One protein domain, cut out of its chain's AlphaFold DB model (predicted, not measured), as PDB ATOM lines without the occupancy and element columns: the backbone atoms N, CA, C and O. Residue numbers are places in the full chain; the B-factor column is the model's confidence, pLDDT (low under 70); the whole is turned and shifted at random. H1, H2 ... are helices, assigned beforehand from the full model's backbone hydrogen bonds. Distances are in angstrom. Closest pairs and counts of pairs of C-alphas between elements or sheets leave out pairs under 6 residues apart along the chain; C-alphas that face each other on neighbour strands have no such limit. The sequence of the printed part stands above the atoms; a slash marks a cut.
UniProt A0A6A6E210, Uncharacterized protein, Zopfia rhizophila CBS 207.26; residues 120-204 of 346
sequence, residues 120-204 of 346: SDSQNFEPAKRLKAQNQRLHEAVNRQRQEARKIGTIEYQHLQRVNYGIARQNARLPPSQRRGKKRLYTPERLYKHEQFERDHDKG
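AT A GLANCE: This is residues 120 to 204 of the 346 residues of an uncharacterized protein of Zopfia rhizophila CBS 207.26 (UniProt A0A6A6E210). Two long helices, H1 and H2, meet near their ends as a wide, flat V, and the rest of the printed part folds back along the inside of it. The long link, residues 173 to 187, which holds no named element, comes back from the far end of H2 to the corner, where the short helix H3 sits, and residues 192 to 204 run back towards the beginning of H1. The printed part has 85 residues with three named helices in the order H1, H2, H3 and no named strand; its class is all helix. The whole is extended, with a radius of gyration of the C-alphas of 19.4 A, and its C-alphas span 62 by 32 by 12 A.

IN THESE COORDINATES: Begin at Ser 120 and go on to C-alpha 125 at (84.757, 45.439, 195.832), where H1 begins. H1, residues 125 to 148, is the longest helix and measures 34.9 A from first to last C-alpha. Next find H2, residues 155 to 172, which measures 25.5 A and begins at C-alpha 155 at (87.811, 83.466, 191.741). Last comes H3, residues 188 to 191, which ends at C-alpha 191 at (98.170, 75.815, 195.148) and measures 5.2 A.

HOW THE PARTS SIT: Look first at residues 145 to 148 of H1, which alone touch H2, through its residues 155 to 157. The closest C-alphas there are those of Glu 148 and Glu 156, 5.9 A apart. The two helices run the same way at a steep tilt of 69.5 degrees, only just short of about perpendicular. Then look at Pro 188: H1 touches H3 with residues 145 to 147 alone, and the closest C-alphas are those of Arg 146 and Pro 188, 5.0 A apart. H2 and H3 are close but not clearly touching; their closest C-alphas, those of Leu 160 and Pro 188, are 7.1 A apart. In H1 and H2 every O i to N i+4 pair is within hydrogen-bond range; H3 is too short for such a pair, and its one O i to N i+3 pair is within range.

THE WHOLE: The two C-alphas farthest apart are those of Ser 122 and Ser 177, at 62.2 A, while the C-alphas of Ser 120 and Gly 204 are 11.1 A apart. The link from H1 to H2 is short, with 6 residues; the link from H2 to H3 is long, with 15. The printed part has no cut. Its mean pLDDT is 90.3, and in the B-factor column you find values under 70 at residues 120 to 123 and 201 to 204.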
ATOM      1  N   SER A 120      83.093  41.014 204.394       69.06
ATOM      2  CA  SER A 120      83.565  39.853 203.640       69.06
ATOM      3  C   SER A 120      84.401  40.299 202.438       69.06
ATOM      4  O   SER A 120      84.235  41.409 201.930       69.06
ATOM      5  N   ASP A 121      85.238  39.408 201.907       67.56
ATOM      6  CA  ASP A 121      86.075  39.708 200.737       67.56
ATOM      7  C   ASP A 121      85.249  40.164 199.521       67.56
ATOM      8  O   ASP A 121      85.665  41.046 198.773       67.56
ATOM      9  N   SER A 122      84.028  39.641 199.369       62.50
ATOM     10  CA  SER A 122      83.090  40.063 198.318       62.50
ATOM     11  C   SER A 122      82.539  41.483 198.515       62.50
ATOM     12  O   SER A 122      82.286  42.193 197.540       62.50
ATOM     13  N   GLN A 123      82.400  41.935 199.765       67.81
ATOM     14  CA  GLN A 123      81.904  43.271 200.108       67.81
ATOM     15  C   GLN A 123      82.974  44.357 199.942       67.81
ATOM     16  O   GLN A 123      82.621  45.526 199.830       67.81
ATOM     17  N   ASN A 124      84.257  43.993 199.829       72.38
ATOM     18  CA  ASN A 124      85.356  44.943 199.612       72.38
ATOM     19  C   ASN A 124      85.369  45.582 198.211       72.38
ATOM     20  O   ASN A 124      85.973  46.645 198.024       72.38
ATOM     21  N   PHE A 125      84.713  44.970 197.219       78.94
ATOM     22  CA  PHE A 125      84.757  45.439 195.832       78.94
ATOM     23  C   PHE A 125      84.040  46.781 195.630       78.94
ATOM     24  O   PHE A 125      84.572  47.688 194.984       78.94
ATOM     25  N   GLU A 126      82.845  46.937 196.199       84.44
ATOM     26  CA  GLU A 126      82.029  48.135 195.981       84.44
ATOM     27  C   GLU A 126      82.624  49.393 196.648       84.44
ATOM     28  O   GLU A 126      82.748  50.417 195.968       84.44
ATOM     29  N   PRO A 127      83.102  49.355 197.910       86.25
ATOM     30  CA  PRO A 127      83.824  50.475 198.512       86.25
ATOM     31  C   PRO A 127      85.084  50.865 197.729       86.25
ATOM     32  O   PRO A 127      85.347  52.055 197.550       86.25
ATOM     33  N   ALA A 128      85.841  49.894 197.202       87.12
ATOM     34  CA  ALA A 128      87.024  50.168 196.383       87.12
ATOM     35  C   ALA A 128      86.659  50.869 195.062       87.12
ATOM     36  O   ALA A 128      87.298  51.850 194.665       87.12
ATOM     37  N   LYS A 129      85.585  50.421 194.405       90.62
ATOM     38  CA  LYS A 129      85.041  51.058 193.201       90.62
ATOM     39  C   LYS A 129      84.574  52.488 193.481       90.62
ATOM     40  O   LYS A 129      84.926  53.400 192.727       90.62
ATOM     41  N   ARG A 130      83.840  52.705 194.578       92.94
ATOM     42  CA  ARG A 130      83.394  54.039 195.016       92.94
ATOM     43  C   ARG A 130      84.571  54.952 195.342       92.94
ATOM     44  O   ARG A 130      84.583  56.093 194.889       92.94
ATOM     45  N   LEU A 131      85.596  54.447 196.033       94.62
ATOM     46  CA  LEU A 131      86.815  55.201 196.330       94.62
ATOM     47  C   LEU A 131      87.524  55.640 195.046       94.62
ATOM     48  O   LEU A 131      87.890  56.808 194.913       94.62
ATOM     49  N   LYS A 132      87.677  54.734 194.075       94.62
ATOM     50  CA  LYS A 132      88.281  55.052 192.775       94.62
ATOM     51  C   LYS A 132      87.488  56.132 192.036       94.62
ATOM     52  O   LYS A 132      88.083  57.100 191.563       94.62
ATOM     53  N   ALA A 133      86.164  55.999 191.977       94.81
ATOM     54  CA  ALA A 133      85.293  56.993 191.354       94.81
ATOM     55  C   ALA A 133      85.382  58.357 192.061       94.81
ATOM     56  O   ALA A 133      85.452  59.395 191.403       94.81
ATOM     57  N   GLN A 134      85.437  58.368 193.394       95.31
ATOM     58  CA  GLN A 134      85.562  59.595 194.175       95.31
ATOM     59  C   GLN A 134      86.927  60.266 193.975       95.31
ATOM     60  O   GLN A 134      86.976  61.466 193.721       95.31
ATOM     61  N   ASN A 135      88.027  59.507 193.990       95.88
ATOM     62  CA  ASN A 135      89.359  60.014 193.647       95.88
ATOM     63  C   ASN A 135      89.374  60.652 192.252       95.88
ATOM     64  O   ASN A 135      89.918  61.739 192.076       95.88
ATOM     65  N   GLN A 136      88.736  60.017 191.265       96.00
ATOM     66  CA  GLN A 136      88.638  60.576 189.920       96.00
ATOM     67  C   GLN A 136      87.868  61.906 189.908       96.00
ATOM     68  O   GLN A 136      88.362  62.893 189.362       96.00
ATOM     69  N   ARG A 137      86.708  61.979 190.572       94.94
ATOM     70  CA  ARG A 137      85.932  63.227 190.693       94.94
ATOM     71  C   ARG A 137      86.734  64.341 191.368       94.94
ATOM     72  O   ARG A 137      86.699  65.488 190.918       94.94
ATOM     73  N   LEU A 138      87.464  64.018 192.436       94.25
ATOM     74  CA  LEU A 138      88.327  64.965 193.143       94.25
ATOM     75  C   LEU A 138      89.470  65.457 192.252       94.25
ATOM     76  O   LEU A 138      89.752  66.657 192.228       94.25
ATOM     77  N   HIS A 139      90.087  64.555 191.490       95.38
ATOM     78  CA  HIS A 139      91.130  64.883 190.527       95.38
ATOM     79  C   HIS A 139      90.621  65.834 189.438       95.38
ATOM     80  O   HIS A 139      91.231  66.874 189.182       95.38
ATOM     81  N   GLU A 140      89.472  65.521 188.841       96.56
ATOM     82  CA  GLU A 140      88.823  66.355 187.828       96.56
ATOM     83  C   GLU A 140      88.453  67.736 188.382       96.56
ATOM     84  O   GLU A 140      88.725  68.749 187.736       96.56
ATOM     85  N   ALA A 141      87.899  67.809 189.597       94.75
ATOM     86  CA  ALA A 141      87.573  69.076 190.249       94.75
ATOM     87  C   ALA A 141      88.818  69.946 190.485       94.75
ATOM     88  O   ALA A 141      88.801  71.140 190.189       94.75
ATOM     89  N   VAL A 142      89.917  69.351 190.959       95.38
ATOM     90  CA  VAL A 142      91.194  70.058 191.134       95.38
ATOM     91  C   VAL A 142      91.759  70.515 189.787       95.38
ATOM     92  O   VAL A 142      92.270  71.630 189.680       95.38
ATOM     93  N   ASN A 143      91.645  69.707 188.733       97.06
ATOM     94  CA  ASN A 143      92.082  70.107 187.395       97.06
ATOM     95  C   ASN A 143      91.253  71.269 186.837       97.06
ATOM     96  O   ASN A 143      91.839  72.190 186.268       97.06
ATOM     97  N   ARG A 144      89.933  71.290 187.069       96.88
ATOM     98  CA  ARG A 144      89.093  72.455 186.751       96.88
ATOM     99  C   ARG A 144      89.567  73.698 187.501       96.88
ATOM    100  O   ARG A 144      89.827  74.712 186.864       96.88
ATOM    101  N   GLN A 145      89.805  73.607 188.813       96.50
ATOM    102  CA  GLN A 145      90.339  74.732 189.597       96.50
ATOM    103  C   GLN A 145      91.681  75.240 189.056       96.50
ATOM    104  O   GLN A 145      91.901  76.444 188.966       96.50
ATOM    105  N   ARG A 146      92.578  74.337 188.638       97.88
ATOM    106  CA  ARG A 146      93.859  74.715 188.017       97.88
ATOM    107  C   ARG A 146      93.672  75.444 186.691       97.88
ATOM    108  O   ARG A 146      94.432  76.366 186.408       97.88
ATOM    109  N   GLN A 147      92.708  75.022 185.874       97.56
ATOM    110  CA  GLN A 147      92.388  75.681 184.608       97.56
ATOM    111  C   GLN A 147      91.784  77.067 184.845       97.56
ATOM    112  O   GLN A 147      92.255  78.033 184.247       97.56
ATOM    113  N   GLU A 148      90.820  77.190 185.758       97.69
ATOM    114  CA  GLU A 148      90.222  78.479 186.119       97.69
ATOM    115  C   GLU A 148      91.258  79.430 186.725       97.69
ATOM    116  O   GLU A 148      91.307  80.598 186.349       97.69
ATOM    117  N   ALA A 149      92.187  78.930 187.545       97.19
ATOM    118  CA  ALA A 149      93.275  79.723 188.118       97.19
ATOM    119  C   ALA A 149      94.245  80.322 187.086       97.19
ATOM    120  O   ALA A 149      95.044  81.193 187.436       97.19
ATOM    121  N   ARG A 150      94.223  79.850 185.833       97.38
ATOM    122  CA  ARG A 150      95.020  80.401 184.725       97.38
ATOM    123  C   ARG A 150      94.273  81.485 183.945       97.38
ATOM    124  O   ARG A 150      94.908  82.219 183.195       97.38
ATOM    125  N   LYS A 151      92.952  81.598 184.112       97.00
ATOM    126  CA  LYS A 151      92.110  82.581 183.423       97.00
ATOM    127  C   LYS A 151      92.003  83.850 184.263       97.00
ATOM    128  O   LYS A 151      91.568  83.809 185.408       97.00
ATOM    129  N   ILE A 152      92.392  84.988 183.694       96.50
ATOM    130  CA  ILE A 152      92.319  86.278 184.391       96.50
ATOM    131  C   ILE A 152      90.856  86.586 184.742       96.50
ATOM    132  O   ILE A 152      89.969  86.447 183.906       96.50
ATOM    133  N   GLY A 153      90.623  87.017 185.982       94.50
ATOM    134  CA  GLY A 153      89.311  87.457 186.466       94.50
ATOM    135  C   GLY A 153      88.512  86.411 187.249       94.50
ATOM    136  O   GLY A 153      87.608  86.801 187.983       94.50
ATOM    137  N   THR A 154      88.868  85.123 187.187       97.69
ATOM    138  CA  THR A 154      88.186  84.063 187.957       97.69
ATOM    139  C   THR A 154      88.482  84.150 189.457       97.69
ATOM    140  O   THR A 154      89.488  84.730 189.881       97.69
ATOM    141  N   ILE A 155      87.624  83.536 190.282       97.19
ATOM    142  CA  ILE A 155      87.811  83.466 191.741       97.19
ATOM    143  C   ILE A 155      89.118  82.734 192.071       97.19
ATOM    144  O   ILE A 155      89.891  83.172 192.926       97.19
ATOM    145  N   GLU A 156      89.411  81.651 191.356       97.88
ATOM    146  CA  GLU A 156      90.630  80.866 191.508       97.88
ATOM    147  C   GLU A 156      91.878  81.671 191.129       97.88
ATOM    148  O   GLU A 156      92.879  81.645 191.850       97.88
ATOM    149  N   TYR A 157      91.825  82.449 190.045       97.81
ATOM    150  CA  TYR A 157      92.931  83.324 189.658       97.81
ATOM    151  C   TYR A 157      93.178  84.400 190.715       97.81
ATOM    152  O   TYR A 157      94.316  84.625 191.131       97.81
ATOM    153  N   GLN A 158      92.112  85.038 191.204       97.62
ATOM    154  CA  GLN A 158      92.206  86.040 192.265       97.62
ATOM    155  C   GLN A 158      92.781  85.445 193.555       97.62
ATOM    156  O   GLN A 158      93.606  86.079 194.218       97.62
ATOM    157  N   HIS A 159      92.397  84.213 193.902       97.38
ATOM    158  CA  HIS A 159      92.972  83.493 195.033       97.38
ATOM    159  C   HIS A 159      94.476  83.249 194.823       97.38
ATOM    160  O   HIS A 159      95.277  83.595 195.698       97.38
ATOM    161  N   LEU A 160      94.887  82.747 193.655       97.44
ATOM    162  CA  LEU A 160      96.299  82.540 193.332       97.44
ATOM    163  C   LEU A 160      97.113  83.839 193.425       97.44
ATOM    164  O   LEU A 160      98.181  83.852 194.043       97.44
ATOM    165  N   GLN A 161      96.595  84.939 192.874       97.62
ATOM    166  CA  GLN A 161      97.224  86.259 192.962       97.62
ATOM    167  C   GLN A 161      97.353  86.731 194.409       97.62
ATOM    168  O   GLN A 161      98.426  87.168 194.817       97.62
ATOM    169  N   ARG A 162      96.301  86.581 195.222       97.31
ATOM    170  CA  ARG A 162      96.314  86.962 196.641       97.31
ATOM    171  C   ARG A 162      97.390  86.207 197.422       97.31
ATOM    172  O   ARG A 162      98.148  86.818 198.177       97.31
ATOM    173  N   VAL A 163      97.492  84.891 197.218       96.19
ATOM    174  CA  VAL A 163      98.525  84.053 197.850       96.19
ATOM    175  C   VAL A 163      99.920  84.494 197.403       96.19
ATOM    176  O   VAL A 163     100.801  84.709 198.240       96.19
ATOM    177  N   ASN A 164     100.119  84.686 196.099       97.62
ATOM    178  CA  ASN A 164     101.403  85.099 195.536       97.62
ATOM    179  C   ASN A 164     101.825  86.500 195.972       97.62
ATOM    180  O   ASN A 164     102.997  86.710 196.284       97.62
ATOM    181  N   TYR A 165     100.882  87.430 196.089       96.81
ATOM    182  CA  TYR A 165     101.118  88.755 196.642       96.81
ATOM    183  C   TYR A 165     101.593  88.675 198.099       96.81
ATOM    184  O   TYR A 165     102.585  89.306 198.470       96.81
ATOM    185  N   GLY A 166     100.953  87.836 198.921       96.06
ATOM    186  CA  GLY A 166     101.391  87.581 200.295       96.06
ATOM    187  C   GLY A 166     102.818  87.025 200.370       96.06
ATOM    188  O   GLY A 166     103.621  87.480 201.189       96.06
ATOM    189  N   ILE A 167     103.163  86.090 199.478       94.75
ATOM    190  CA  ILE A 167     104.521  85.539 199.361       94.75
ATOM    191  C   ILE A 167     105.520  86.623 198.938       94.75
ATOM    192  O   ILE A 167     106.573  86.752 199.563       94.75
ATOM    193  N   ALA A 168     105.200  87.417 197.916       94.44
ATOM    194  CA  ALA A 168     106.055  88.496 197.432       94.44
ATOM    195  C   ALA A 168     106.319  89.530 198.535       94.44
ATOM    196  O   ALA A 168     107.473  89.865 198.802       94.44
ATOM    197  N   ARG A 169     105.273  89.945 199.261       95.00
ATOM    198  CA  ARG A 169     105.380  90.849 200.414       95.00
ATOM    199  C   ARG A 169     106.249  90.261 201.524       95.00
ATOM    200  O   ARG A 169     107.043  90.981 202.122       95.00
ATOM    201  N   GLN A 170     106.119  88.964 201.813       91.69
ATOM    202  CA  GLN A 170     106.975  88.296 202.796       91.69
ATOM    203  C   GLN A 170     108.440  88.260 202.334       91.69
ATOM    204  O   GLN A 170     109.332  88.525 203.134       91.69
ATOM    205  N   ASN A 171     108.687  87.964 201.059       93.88
ATOM    206  CA  ASN A 171     110.035  87.909 200.495       93.88
ATOM    207  C   ASN A 171     110.706  89.285 200.430       93.88
ATOM    208  O   ASN A 171     111.912  89.360 200.633       93.88
ATOM    209  N   ALA A 172     109.946  90.353 200.176       91.62
ATOM    210  CA  ALA A 172     110.448  91.726 200.137       91.62
ATOM    211  C   ALA A 172     110.936  92.232 201.507       91.62
ATOM    212  O   ALA A 172     111.752  93.142 201.571       91.62
ATOM    213  N   ARG A 173     110.468  91.626 202.609       91.50
ATOM    214  CA  ARG A 173     110.953  91.917 203.972       91.50
ATOM    215  C   ARG A 173     112.294  91.261 204.292       91.50
ATOM    216  O   ARG A 173     112.869  91.548 205.335       91.50
ATOM    217  N   LEU A 174     112.755  90.334 203.455       89.50
ATOM    218  CA  LEU A 174     114.048  89.684 203.631       89.50
ATOM    219  C   LEU A 174     115.132  90.504 202.914       89.50
ATOM    220  O   LEU A 174     114.869  91.010 201.819       89.50
ATOM    221  N   PRO A 175     116.354  90.590 203.468       89.19
ATOM    222  CA  PRO A 175     117.474  91.251 202.809       89.19
ATOM    223  C   PRO A 175     117.673  90.743 201.369       89.19
ATOM    224  O   PRO A 175     117.551  89.534 201.123       89.19
ATOM    225  N   PRO A 176     118.023  91.613 200.401       81.44
ATOM    226  CA  PRO A 176     118.233  91.209 199.009       81.44
ATOM    227  C   PRO A 176     119.230  90.049 198.857       81.44
ATOM    228  O   PRO A 176     118.964  89.114 198.095       81.44
ATOM    229  N   SER A 177     120.303  90.059 199.657       84.94
ATOM    230  CA  SER A 177     121.365  89.043 199.704       84.94
ATOM    231  C   SER A 177     120.924  87.696 200.292       84.94
ATOM    232  O   SER A 177     121.534  86.661 200.011       84.94
ATOM    233  N   GLN A 178     119.840  87.658 201.069       85.44
ATOM    234  CA  GLN A 178     119.390  86.445 201.738       85.44
ATOM    235  C   GLN A 178     118.551  85.575 200.789       85.44
ATOM    236  O   GLN A 178     117.379  85.842 200.519       85.44
ATOM    237  N   ARG A 179     119.149  84.490 200.280       77.12
ATOM    238  CA  ARG A 179     118.439  83.470 199.478       77.12
ATOM    239  C   ARG A 179     117.671  82.468 200.346       77.12
ATOM    240  O   ARG A 179     116.591  82.016 199.968       77.12
ATOM    241  N   ARG A 180     118.202  82.128 201.525       81.94
ATOM    242  CA  ARG A 180     117.612  81.140 202.441       81.94
ATOM    243  C   ARG A 180     116.383  81.724 203.147       81.94
ATOM    244  O   ARG A 180     116.483  82.742 203.823       81.94
ATOM    245  N   GLY A 181     115.235  81.064 202.998       82.38
ATOM    246  CA  GLY A 181     113.954  81.492 203.579       82.38
ATOM    247  C   GLY A 181     113.022  82.233 202.612       82.38
ATOM    248  O   GLY A 181     111.846  82.401 202.939       82.38
ATOM    249  N   LYS A 182     113.492  82.605 201.409       87.88
ATOM    250  CA  LYS A 182     112.622  83.123 200.342       87.88
ATOM    251  C   LYS A 182     111.709  82.011 199.833       87.88
ATOM    252  O   LYS A 182     112.160  80.931 199.450       87.88
ATOM    253  N   LYS A 183     110.406  82.277 199.819       91.06
ATOM    254  CA  LYS A 183     109.390  81.337 199.340       91.06
ATOM    255  C   LYS A 183     109.167  81.537 197.844       91.06
ATOM    256  O   LYS A 183     109.020  82.661 197.380       91.06
ATOM    257  N   ARG A 184     109.104  80.452 197.075       93.12
ATOM    258  CA  ARG A 184     108.742  80.518 195.649       93.12
ATOM    259  C   ARG A 184     107.251  80.799 195.494       93.12
ATOM    260  O   ARG A 184     106.463  80.131 196.171       93.12
ATOM    261  N   LEU A 185     106.893  81.681 194.559       94.62
ATOM    262  CA  LEU A 185     105.504  81.894 194.145       94.62
ATOM    263  C   LEU A 185     104.852  80.563 193.762       94.62
ATOM    264  O   LEU A 185     105.505  79.635 193.273       94.62
ATOM    265  N   TYR A 186     103.574  80.449 194.064       96.00
ATOM    266  CA  TYR A 186     102.778  79.285 193.749       96.00
ATOM    267  C   TYR A 186     102.338  79.336 192.291       96.00
ATOM    268  O   TYR A 186     101.999  80.390 191.753       96.00
ATOM    269  N   THR A 187     102.349  78.162 191.672       96.19
ATOM    270  CA  THR A 187     101.659  77.885 190.414       96.19
ATOM    271  C   THR A 187     100.299  77.253 190.737       96.19
ATOM    272  O   THR A 187     100.116  76.786 191.873       96.19
ATOM    273  N   PRO A 188      99.353  77.185 189.782       96.81
ATOM    274  CA  PRO A 188      98.086  76.484 189.988       96.81
ATOM    275  C   PRO A 188      98.262  75.062 190.541       96.81
ATOM    276  O   PRO A 188      97.548  74.659 191.450       96.81
ATOM    277  N   GLU A 189      99.263  74.317 190.076       96.06
ATOM    278  CA  GLU A 189      99.532  72.934 190.498       96.06
ATOM    279  C   GLU A 189     100.000  72.855 191.954       96.06
ATOM    280  O   GLU A 189      99.693  71.896 192.663       96.06
ATOM    281  N   ARG A 190     100.749  73.869 192.414       94.12
ATOM    282  CA  ARG A 190     101.242  73.948 193.795       94.12
ATOM    283  C   ARG A 190     100.173  74.427 194.770       94.12
ATOM    284  O   ARG A 190     100.232  74.019 195.930       94.12
ATOM    285  N   LEU A 191      99.264  75.297 194.325       95.31
ATOM    286  CA  LEU A 191      98.170  75.815 195.148       95.31
ATOM    287  C   LEU A 191      97.021  74.802 195.240       95.31
ATOM    288  O   LEU A 191      96.606  74.447 196.338       95.31
ATOM    289  N   TYR A 192      96.563  74.291 194.098       94.44
ATOM    290  CA  TYR A 192      95.480  73.317 193.996       94.44
ATOM    291  C   TYR A 192      96.074  71.916 193.883       94.44
ATOM    292  O   TYR A 192      96.271  71.370 192.791       94.44
ATOM    293  N   LYS A 193      96.432  71.342 195.030       92.75
ATOM    294  CA  LYS A 193      96.977  69.985 195.108       92.75
ATOM    295  C   LYS A 193      95.852  68.959 195.145       92.75
ATOM    296  O   LYS A 193      94.850  69.149 195.823       92.75
ATOM    297  N   HIS A 194      96.055  67.868 194.418       91.44
ATOM    298  CA  HIS A 194      95.195  66.699 194.496       91.44
ATOM    299  C   HIS A 194      95.741  65.772 195.582       91.44
ATOM    300  O   HIS A 194      96.910  65.389 195.521       91.44
ATOM    301  N   GLU A 195      94.909  65.442 196.564       91.44
ATOM    302  CA  GLU A 195      95.173  64.373 197.523       91.44
ATOM    303  C   GLU A 195      94.583  63.080 196.957       91.44
ATOM    304  O   GLU A 195      93.390  63.021 196.672       91.44
ATOM    305  N   GLN A 196      95.427  62.066 196.760       91.56
ATOM    306  CA  GLN A 196      94.988  60.737 196.351       91.56
ATOM    307  C   GLN A 196      94.750  59.892 197.599       91.56
ATOM    308  O   GLN A 196      95.643  59.741 198.432       91.56
ATOM    309  N   PHE A 197      93.545  59.342 197.726       93.44
ATOM    310  CA  PHE A 197      93.176  58.528 198.873       93.44
ATOM    311  C   PHE A 197      93.350  57.047 198.556       93.44
ATOM    312  O   PHE A 197      92.747  56.527 197.620       93.44
ATOM    313  N   GLU A 198      94.133  56.364 199.382       91.44
ATOM    314  CA  GLU A 198      94.359  54.921 199.288       91.44
ATOM    315  C   GLU A 198      93.826  54.223 200.539       91.44
ATOM    316  O   GLU A 198      93.948  54.758 201.654       91.44
ATOM    317  N   ARG A 199      93.191  53.064 200.326       88.12
ATOM    318  CA  ARG A 199      92.646  52.188 201.367       88.12
ATOM    319  C   ARG A 199      93.712  51.168 201.748       88.12
ATOM    320  O   ARG A 199      94.243  50.486 200.883       88.12
ATOM    321  N   ASP A 200      94.018  51.103 203.035       79.00
ATOM    322  CA  ASP A 200      94.932  50.116 203.600       79.00
ATOM    323  C   ASP A 200      94.086  48.940 204.096       79.00
ATOM    324  O   ASP A 200      93.299  49.102 205.029       79.00
ATOM    325  N   HIS A 201      94.181  47.800 203.415       67.94
ATOM    326  CA  HIS A 201      93.339  46.631 203.677       67.94
ATOM    327  C   HIS A 201      93.841  45.779 204.855       67.94
ATOM    328  O   HIS A 201      93.074  44.981 205.395       67.94
ATOM    329  N   ASP A 202      95.087  45.967 205.294       65.69
ATOM    330  CA  ASP A 202      95.763  45.010 206.179       65.69
ATOM    331  C   ASP A 202      95.410  45.197 207.660       65.69
ATOM    332  O   ASP A 202      95.604  44.297 208.476       65.69
ATOM    333  N   LYS A 203      94.873  46.361 208.036       61.19
ATOM    334  CA  LYS A 203      94.678  46.716 209.451       61.19
ATOM    335  C   LYS A 203      93.394  46.167 210.069       61.19
ATOM    336  O   LYS A 203      93.301  46.112 211.294       61.19
ATOM    337  N   GLY A 204      92.432  45.729 209.251       65.44
ATOM    338  CA  GLY A 204      91.086  45.383 209.714       65.44
ATOM    339  C   GLY A 204      90.382  46.544 210.443       65.44
ATOM    340  O   GLY A 204      90.956  47.602 210.688       65.44
TER     341      GLY A 204